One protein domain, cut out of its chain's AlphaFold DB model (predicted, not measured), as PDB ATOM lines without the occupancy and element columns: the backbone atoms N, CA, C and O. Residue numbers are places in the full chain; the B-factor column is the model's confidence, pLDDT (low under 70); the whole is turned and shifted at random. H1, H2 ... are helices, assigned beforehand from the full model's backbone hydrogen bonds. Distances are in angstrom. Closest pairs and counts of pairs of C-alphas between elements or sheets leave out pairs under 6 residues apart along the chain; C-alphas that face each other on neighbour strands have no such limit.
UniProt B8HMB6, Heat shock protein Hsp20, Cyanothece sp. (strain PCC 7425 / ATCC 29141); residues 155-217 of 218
ATOM      1  N   GLU A 155    -131.915 195.808 -51.273       75.44
ATOM      2  CA  GLU A 155    -130.674 196.466 -51.703       75.44
ATOM      3  C   GLU A 155    -129.495 196.221 -50.751       75.44
ATOM      4  O   GLU A 155    -128.356 196.109 -51.202       75.44
ATOM      5  N   GLU A 156    -129.747 196.123 -49.443       69.19
ATOM      6  CA  GLU A 156    -128.699 195.856 -48.446       69.19
ATOM      7  C   GLU A 156    -128.252 194.396 -48.496       69.19
ATOM      8  O   GLU A 156    -127.051 194.140 -48.547       69.19
ATOM      9  N   ALA A 157    -129.194 193.455 -48.620       66.50
ATOM     10  CA  ALA A 157    -128.881 192.037 -48.797       66.50
ATOM     11  C   ALA A 157    -128.031 191.790 -50.061       66.50
ATOM     12  O   ALA A 157    -127.025 191.086 -50.003       66.50
ATOM     13  N   ALA A 158    -128.367 192.446 -51.181       70.56
ATOM     14  CA  ALA A 158    -127.590 192.346 -52.417       70.56
ATOM     15  C   ALA A 158    -126.190 192.990 -52.304       70.56
ATOM     16  O   ALA A 158    -125.217 192.476 -52.858       70.56
ATOM     17  N   ARG A 159    -126.050 194.108 -51.574       71.56
ATOM     18  CA  ARG A 159    -124.743 194.746 -51.317       71.56
ATOM     19  C   ARG A 159    -123.856 193.906 -50.396       71.56
ATOM     20  O   ARG A 159    -122.643 193.849 -50.606       71.56
ATOM     21  N   GLU A 160    -124.431 193.243 -49.398       71.75
ATOM     22  CA  GLU A 160    -123.704 192.328 -48.511       71.75
ATOM     23  C   GLU A 160    -123.200 191.084 -49.252       71.75
ATOM     24  O   GLU A 160    -122.079 190.634 -49.018       71.75
ATOM     25  N   GLU A 161    -123.985 190.560 -50.192       72.44
ATOM     26  CA  GLU A 161    -123.586 189.420 -51.020       72.44
ATOM     27  C   GLU A 161    -122.443 189.801 -51.979       72.44
ATOM     28  O   GLU A 161    -121.386 189.173 -51.974       72.44
ATOM     29  N   LEU A 162    -122.562 190.940 -52.674       71.19
ATOM     30  CA  LEU A 162    -121.509 191.461 -53.560       71.19
ATOM     31  C   LEU A 162    -120.199 191.793 -52.827       71.19
ATOM     32  O   LEU A 162    -119.111 191.669 -53.393       71.19
ATOM     33  N   THR A 163    -120.274 192.244 -51.572       74.38
ATOM     34  CA  THR A 163    -119.070 192.531 -50.774       74.38
ATOM     35  C   THR A 163    -118.379 191.257 -50.299       74.38
ATOM     36  O   THR A 163    -117.147 191.215 -50.339       74.38
ATOM     37  N   LYS A 164    -119.136 190.214 -49.937       74.25
ATOM     38  CA  LYS A 164    -118.592 188.880 -49.628       74.25
ATOM     39  C   LYS A 164    -117.936 188.235 -50.841       74.25
ATOM     40  O   LYS A 164    -116.819 187.731 -50.721       74.25
ATOM     41  N   ASP A 165    -118.568 188.313 -52.008       75.25
ATOM     42  CA  ASP A 165    -117.996 187.783 -53.249       75.25
ATOM     43  C   ASP A 165    -116.691 188.501 -53.600       75.25
ATOM     44  O   ASP A 165    -115.677 187.862 -53.883       75.25
ATOM     45  N   ARG A 166    -116.661 189.834 -53.473       79.12
ATOM     46  CA  ARG A 166    -115.449 190.623 -53.730       79.12
ATOM     47  C   ARG A 166    -114.318 190.316 -52.742       79.12
ATOM     48  O   ARG A 166    -113.158 190.286 -53.144       79.12
ATOM     49  N   GLN A 167    -114.635 190.108 -51.464       75.50
ATOM     50  CA  GLN A 167    -113.649 189.709 -50.452       75.50
ATOM     51  C   GLN A 167    -113.103 188.302 -50.716       75.50
ATOM     52  O   GLN A 167    -111.899 188.079 -50.600       75.50
ATOM     53  N   THR A 168    -113.975 187.378 -51.123       75.50
ATOM     54  CA  THR A 168    -113.593 186.006 -51.481       75.50
ATOM     55  C   THR A 168    -112.674 185.999 -52.700       75.50
ATOM     56  O   THR A 168    -111.655 185.311 -52.693       75.50
ATOM     57  N   GLU A 169    -112.977 186.812 -53.714       77.75
ATOM     58  CA  GLU A 169    -112.159 186.925 -54.923       77.75
ATOM     59  C   GLU A 169    -110.790 187.559 -54.638       77.75
ATOM     60  O   GLU A 169    -109.771 187.055 -55.105       77.75
ATOM     61  N   HIS A 170    -110.736 188.610 -53.810       78.44
ATOM     62  CA  HIS A 170    -109.471 189.231 -53.400       78.44
ATOM     63  C   HIS A 170    -108.573 188.242 -52.649       78.44
ATOM     64  O   HIS A 170    -107.397 188.098 -52.974       78.44
ATOM     65  N   HIS A 171    -109.147 187.491 -51.706       79.62
ATOM     66  CA  HIS A 171    -108.420 186.445 -50.990       79.62
ATOM     67  C   HIS A 171    -107.914 185.344 -51.938       79.62
ATOM     68  O   HIS A 171    -106.801 184.836 -51.784       79.62
ATOM     69  N   ARG A 172    -108.693 184.998 -52.972       79.19
ATOM     70  CA  ARG A 172    -108.282 184.040 -54.011       79.19
ATOM     71  C   ARG A 172    -107.114 184.551 -54.852       79.19
ATOM     72  O   ARG A 172    -106.241 183.772 -55.220       79.19
ATOM     73  N   GLN A 173    -107.091 185.843 -55.156       82.00
ATOM     74  CA  GLN A 173    -106.001 186.460 -55.912       82.00
ATOM     75  C   GLN A 173    -104.722 186.555 -55.080       82.00
ATOM     76  O   GLN A 173    -103.658 186.190 -55.571       82.00
ATOM     77  N   GLU A 174    -104.825 186.965 -53.814       80.62
ATOM     78  CA  GLU A 174    -103.685 186.992 -52.890       80.62
ATOM     79  C   GLU A 174    -103.081 185.598 -52.718       80.62
ATOM     80  O   GLU A 174    -101.881 185.422 -52.904       80.62
ATOM     81  N   THR A 175    -103.914 184.583 -52.466       80.31
ATOM     82  CA  THR A 175    -103.443 183.197 -52.320       80.31
ATOM     83  C   THR A 175    -102.789 182.658 -53.595       80.31
ATOM     84  O   THR A 175    -101.775 181.965 -53.504       80.31
ATOM     85  N   MET A 176    -103.296 182.997 -54.789       76.94
ATOM     86  CA  MET A 176    -102.637 182.632 -56.052       76.94
ATOM     87  C   MET A 176    -101.306 183.363 -56.261       76.94
ATOM     88  O   MET A 176    -100.345 182.737 -56.708       76.94
ATOM     89  N   HIS A 177    -101.225 184.652 -55.921       79.88
ATOM     90  CA  HIS A 177     -99.983 185.417 -56.014       79.88
ATOM     91  C   HIS A 177     -98.913 184.857 -55.078       79.88
ATOM     92  O   HIS A 177     -97.823 184.528 -55.543       79.88
ATOM     93  N   THR A 178     -99.247 184.641 -53.804       79.44
ATOM     94  CA  THR A 178     -98.317 184.063 -52.825       79.44
ATOM     95  C   THR A 178     -97.846 182.672 -53.249       79.44
ATOM     96  O   THR A 178     -96.653 182.383 -53.180       79.44
ATOM     97  N   ARG A 179     -98.750 181.832 -53.777       76.69
ATOM     98  CA  ARG A 179     -98.388 180.504 -54.292       76.69
ATOM     99  C   ARG A 179     -97.446 180.583 -55.494       76.69
ATOM    100  O   ARG A 179     -96.464 179.853 -55.545       76.69
ATOM    101  N   SER A 180     -97.700 181.501 -56.428       73.75
ATOM    102  CA  SER A 180     -96.830 181.694 -57.595       73.75
ATOM    103  C   SER A 180     -95.431 182.200 -57.220       73.75
ATOM    104  O   SER A 180     -94.446 181.788 -57.828       73.75
ATOM    105  N   GLU A 181     -95.322 183.052 -56.195       76.81
ATOM    106  CA  GLU A 181     -94.034 183.520 -55.672       76.81
ATOM    107  C   GLU A 181     -93.267 182.393 -54.967       76.81
ATOM    108  O   GLU A 181     -92.054 182.263 -55.154       76.81
ATOM    109  N   GLN A 182     -93.968 181.538 -54.214       73.75
ATOM    110  CA  GLN A 182     -93.393 180.331 -53.615       73.75
ATOM    111  C   GLN A 182     -92.840 179.377 -54.681       73.75
ATOM    112  O   GLN A 182     -91.679 178.964 -54.580       73.75
ATOM    113  N   ASP A 183     -93.619 179.101 -55.729       69.12
ATOM    114  CA  ASP A 183     -93.223 178.219 -56.832       69.12
ATOM    115  C   ASP A 183     -92.001 178.765 -57.597       69.12
ATOM    116  O   ASP A 183     -91.101 178.005 -57.953       69.12
ATOM    117  N   LEU A 184     -91.915 180.087 -57.797       69.50
ATOM    118  CA  LEU A 184     -90.775 180.743 -58.459       69.50
ATOM    119  C   LEU A 184     -89.505 180.791 -57.592       69.50
ATOM    120  O   LEU A 184     -88.400 180.828 -58.137       69.50
ATOM    121  N   SER A 185     -89.641 180.802 -56.261       70.06
ATOM    122  CA  SER A 185     -88.501 180.791 -55.331       70.06
ATOM    123  C   SER A 185     -87.953 179.386 -55.056       70.06
ATOM    124  O   SER A 185     -86.835 179.247 -54.553       70.06
ATOM    125  N   THR A 186     -88.720 178.343 -55.399       68.69
ATOM    126  CA  THR A 186     -88.348 176.952 -55.137       68.69
ATOM    127  C   THR A 186     -87.312 176.481 -56.166       68.69
ATOM    128  O   THR A 186     -87.594 176.450 -57.367       68.69
ATOM    129  N   PRO A 187     -86.092 176.098 -55.747       72.31
ATOM    130  CA  PRO A 187     -85.060 175.667 -56.680       72.31
ATOM    131  C   PRO A 187     -85.456 174.355 -57.393       72.31
ATOM    132  O   PRO A 187     -86.049 173.473 -56.768       72.31
ATOM    133  N   PRO A 188     -85.066 174.145 -58.672       63.44
ATOM    134  CA  PRO A 188     -85.557 173.043 -59.516       63.44
ATOM    135  C   PRO A 188     -85.377 171.624 -58.962       63.44
ATOM    136  O   PRO A 188     -86.077 170.703 -59.372       63.44
ATOM    137  N   ASN A 189     -84.431 171.441 -58.040       70.44
ATOM    138  CA  ASN A 189     -84.114 170.147 -57.440       70.44
ATOM    139  C   ASN A 189     -84.992 169.799 -56.221       70.44
ATOM    140  O   ASN A 189     -84.896 168.688 -55.720       70.44
ATOM    141  N   GLN A 190     -85.828 170.733 -55.747       64.94
ATOM    142  CA  GLN A 190     -86.730 170.554 -54.597       64.94
ATOM    143  C   GLN A 190     -88.213 170.490 -54.995       64.94
ATOM    144  O   GLN A 190     -89.034 170.053 -54.198       64.94
ATOM    145  N   ILE A 191     -88.555 170.835 -56.245       62.84
ATOM    146  CA  ILE A 191     -89.938 170.867 -56.764       62.84
ATOM    147  C   ILE A 191     -90.653 169.511 -56.601       62.84
ATOM    148  O   ILE A 191     -91.845 169.460 -56.315       62.84
ATOM    149  N   TRP A 192     -89.936 168.394 -56.770       59.16
ATOM    150  CA  TRP A 192     -90.510 167.048 -56.635       59.16
ATOM    151  C   TRP A 192     -90.713 166.606 -55.177       59.16
ATOM    152  O   TRP A 192     -91.536 165.726 -54.930       59.16
ATOM    153  N   GLU A 193     -89.970 167.186 -54.228       66.94
ATOM    154  CA  GLU A 193     -90.112 166.915 -52.790       66.94
ATOM    155  C   GLU A 193     -91.254 167.750 -52.206       66.94
ATOM    156  O   GLU A 193     -92.159 167.181 -51.597       66.94
ATOM    157  N   THR A 194     -91.302 169.051 -52.512       68.50
ATOM    158  CA  THR A 194     -92.383 169.946 -52.065       68.50
ATOM    159  C   THR A 194     -93.739 169.544 -52.643       68.50
ATOM    160  O   THR A 194     -94.709 169.413 -51.903       68.50
ATOM    161  N   ALA A 195     -93.816 169.200 -53.936       67.75
ATOM    162  CA  ALA A 195     -95.064 168.716 -54.539       67.75
ATOM    163  C   ALA A 195     -95.554 167.382 -53.939       67.75
ATOM    164  O   ALA A 195     -96.747 167.069 -53.994       67.75
ATOM    165  N   ARG A 196     -94.645 166.569 -53.385       72.25
ATOM    166  CA  ARG A 196     -94.980 165.297 -52.736       72.25
ATOM    167  C   ARG A 196     -95.463 165.510 -51.301       72.25
ATOM    168  O   ARG A 196     -96.364 164.788 -50.883       72.25
ATOM    169  N   GLU A 197     -94.909 166.487 -50.586       72.94
ATOM    170  CA  GLU A 197     -95.371 166.908 -49.257       72.94
ATOM    171  C   GLU A 197     -96.753 167.576 -49.330       72.94
ATOM    172  O   GLU A 197     -97.677 167.113 -48.658       72.94
ATOM    173  N   ASP A 198     -96.954 168.522 -50.254       75.31
ATOM    174  CA  ASP A 198     -98.249 169.183 -50.487       75.31
ATOM    175  C   ASP A 198     -99.363 168.177 -50.831       75.31
ATOM    176  O   ASP A 198    -100.506 168.296 -50.383       75.31
ATOM    177  N   ALA A 199     -99.051 167.146 -51.626       73.31
ATOM    178  CA  ALA A 199    -100.017 166.111 -51.998       73.31
ATOM    179  C   ALA A 199    -100.408 165.199 -50.820       73.31
ATOM    180  O   ALA A 199    -101.516 164.650 -50.808       73.31
ATOM    181  N   VAL A 200     -99.515 165.014 -49.842       76.06
ATOM    182  CA  VAL A 200     -99.802 164.277 -48.602       76.06
ATOM    183  C   VAL A 200    -100.632 165.142 -47.657       76.06
ATOM    184  O   VAL A 200    -101.606 164.649 -47.084       76.06
ATOM    185  N   GLU A 201    -100.313 166.431 -47.554       73.69
ATOM    186  CA  GLU A 201    -101.046 167.382 -46.718       73.69
ATOM    187  C   GLU A 201    -102.485 167.587 -47.221       73.69
ATOM    188  O   GLU A 201    -103.435 167.464 -46.445       73.69
ATOM    189  N   GLN A 202    -102.684 167.728 -48.539       72.06
ATOM    190  CA  GLN A 202    -104.025 167.803 -49.132       72.06
ATOM    191  C   GLN A 202    -104.853 166.531 -48.910       72.06
ATOM    192  O   GLN A 202    -106.062 166.616 -48.692       72.06
ATOM    193  N   ARG A 203    -104.233 165.342 -48.944       74.38
ATOM    194  CA  ARG A 203    -104.938 164.089 -48.618       74.38
ATOM    195  C   ARG A 203    -105.397 164.067 -47.161       74.38
ATOM    196  O   ARG A 203    -106.539 163.688 -46.908       74.38
ATOM    197  N   HIS A 204    -104.555 164.526 -46.236       75.19
ATOM    198  CA  HIS A 204    -104.909 164.626 -44.820       75.19
ATOM    199  C   HIS A 204    -106.016 165.658 -44.557       75.19
ATOM    200  O   HIS A 204    -106.921 165.391 -43.765       75.19
ATOM    201  N   GLU A 205    -105.998 166.811 -45.230       76.38
ATOM    202  CA  GLU A 205    -107.068 167.808 -45.102       76.38
ATOM    203  C   GLU A 205    -108.412 167.311 -45.646       76.38
ATOM    204  O   GLU A 205    -109.461 167.591 -45.056       76.38
ATOM    205  N   VAL A 206    -108.396 166.569 -46.759       74.00
ATOM    206  CA  VAL A 206    -109.604 165.952 -47.325       74.00
ATOM    207  C   VAL A 206    -110.162 164.903 -46.366       74.00
ATOM    208  O   VAL A 206    -111.356 164.951 -46.071       74.00
ATOM    209  N   GLU A 207    -109.321 164.033 -45.799       78.44
ATOM    210  CA  GLU A 207    -109.752 163.058 -44.787       78.44
ATOM    211  C   GLU A 207    -110.337 163.738 -43.542       78.44
ATOM    212  O   GLU A 207    -111.427 163.374 -43.108       78.44
ATOM    213  N   GLN A 208    -109.693 164.785 -43.013       73.75
ATOM    214  CA  GLN A 208    -110.226 165.520 -41.857       73.75
ATOM    215  C   GLN A 208    -111.540 166.251 -42.164       73.75
ATOM    216  O   GLN A 208    -112.400 166.386 -41.286       73.75
ATOM    217  N   ARG A 209    -111.719 166.744 -43.397       72.44
ATOM    218  CA  ARG A 209    -112.988 167.332 -43.848       72.44
ATOM    219  C   ARG A 209    -114.086 166.283 -43.960       72.44
ATOM    220  O   ARG A 209    -115.195 166.541 -43.493       72.44
ATOM    221  N   GLU A 210    -113.796 165.121 -44.540       76.00
ATOM    222  CA  GLU A 210    -114.751 164.014 -44.630       76.00
ATOM    223  C   GLU A 210    -115.136 163.484 -43.246       76.00
ATOM    224  O   GLU A 210    -116.314 163.238 -42.984       76.00
ATOM    225  N   GLU A 211    -114.174 163.377 -42.332       78.00
ATOM    226  CA  GLU A 211    -114.409 162.927 -40.964       78.00
ATOM    227  C   GLU A 211    -115.271 163.933 -40.188       78.00
ATOM    228  O   GLU A 211    -116.300 163.546 -39.634       78.00
ATOM    229  N   LYS A 212    -114.966 165.239 -40.270       76.00
ATOM    230  CA  LYS A 212    -115.816 166.306 -39.705       76.00
ATOM    231  C   LYS A 212    -117.227 166.329 -40.295       76.00
ATOM    232  O   LYS A 212    -118.173 166.652 -39.576       76.00
ATOM    233  N   MET A 213    -117.389 166.021 -41.583       69.81
ATOM    234  CA  MET A 213    -118.711 165.914 -42.213       69.81
ATOM    235  C   MET A 213    -119.483 164.690 -41.707       69.81
ATOM    236  O   MET A 213    -120.683 164.795 -41.465       69.81
ATOM    237  N   ARG A 214    -118.802 163.563 -41.464       72.44
ATOM    238  CA  ARG A 214    -119.406 162.367 -40.853       72.44
ATOM    239  C   ARG A 214    -119.838 162.606 -39.405       72.44
ATOM    240  O   ARG A 214    -120.913 162.155 -39.030       72.44
ATOM    241  N   THR A 215    -119.069 163.356 -38.609       73.56
ATOM    242  CA  THR A 215    -119.444 163.679 -37.216       73.56
ATOM    243  C   THR A 215    -120.602 164.677 -37.110       73.56
ATOM    244  O   THR A 215    -121.244 164.745 -36.071       73.56
ATOM    245  N   ARG A 216    -120.870 165.469 -38.157       61.62
ATOM    246  CA  ARG A 216    -121.973 166.450 -38.195       61.62
ATOM    247  C   ARG A 216    -123.303 165.878 -38.700       61.62
ATOM    248  O   ARG A 216    -124.307 166.579 -38.631       61.62
ATOM    249  N   ALA A 217    -123.289 164.663 -39.251       56.31
ATOM    250  CA  ALA A 217    -124.454 163.975 -39.813       56.31
ATOM    251  C   ALA A 217    -125.050 162.897 -38.876       56.31
ATOM    252  O   ALA A 217    -126.018 162.241 -39.261       56.31
TER     253      ALA A 217
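What this domain is: This is residues 155 to 217 of the 218 residues of the protein "Heat shock protein Hsp20" of Cyanothece sp. (strain PCC 7425 / ATCC 29141) (UniProt B8HMB6). Two long helices, joined by a tight turn at one end, make an open, flat V whose arms spread apart from the turn. H1 comes first and is the longer arm; H2 folds back from the turn. The printed part has 63 residues with two named helices and no named strand, and its class is all helix. It is extended, with a radius of gyration of the C-alphas of 17.6 A and spans of 54 by 35 by 7 A.

How they stand to each other: Start with H1, residues 155 to 185, of which 155 to 182 stand free. A tight link of 5 residues leads to H2, residues 191 to 215. Residues 196 to 217 stand free, of which 196 to 215 belong to H2. H1 and H2 are only just apart, their closest C-alphas 8.1 A from each other. In H1 every O i to N i+4 pair is within hydrogen-bond range; in H2, 20 of 21 are.

Where its parts are: Find C-alpha 155 at (-130.674, 196.466, -51.703); from there H1 runs 45.1 A to C-alpha 185. H2 runs 36.1 A from C-alpha 191 to C-alpha 215 at (-119.444, 163.679, -37.216).

The domain as a whole: The C-alphas of Glu 155 and Asn 189, the two farthest apart, are 53.8 A apart. The printed part has no cut. Look for pLDDT under 70 in 15 residues, among them 190 to 195.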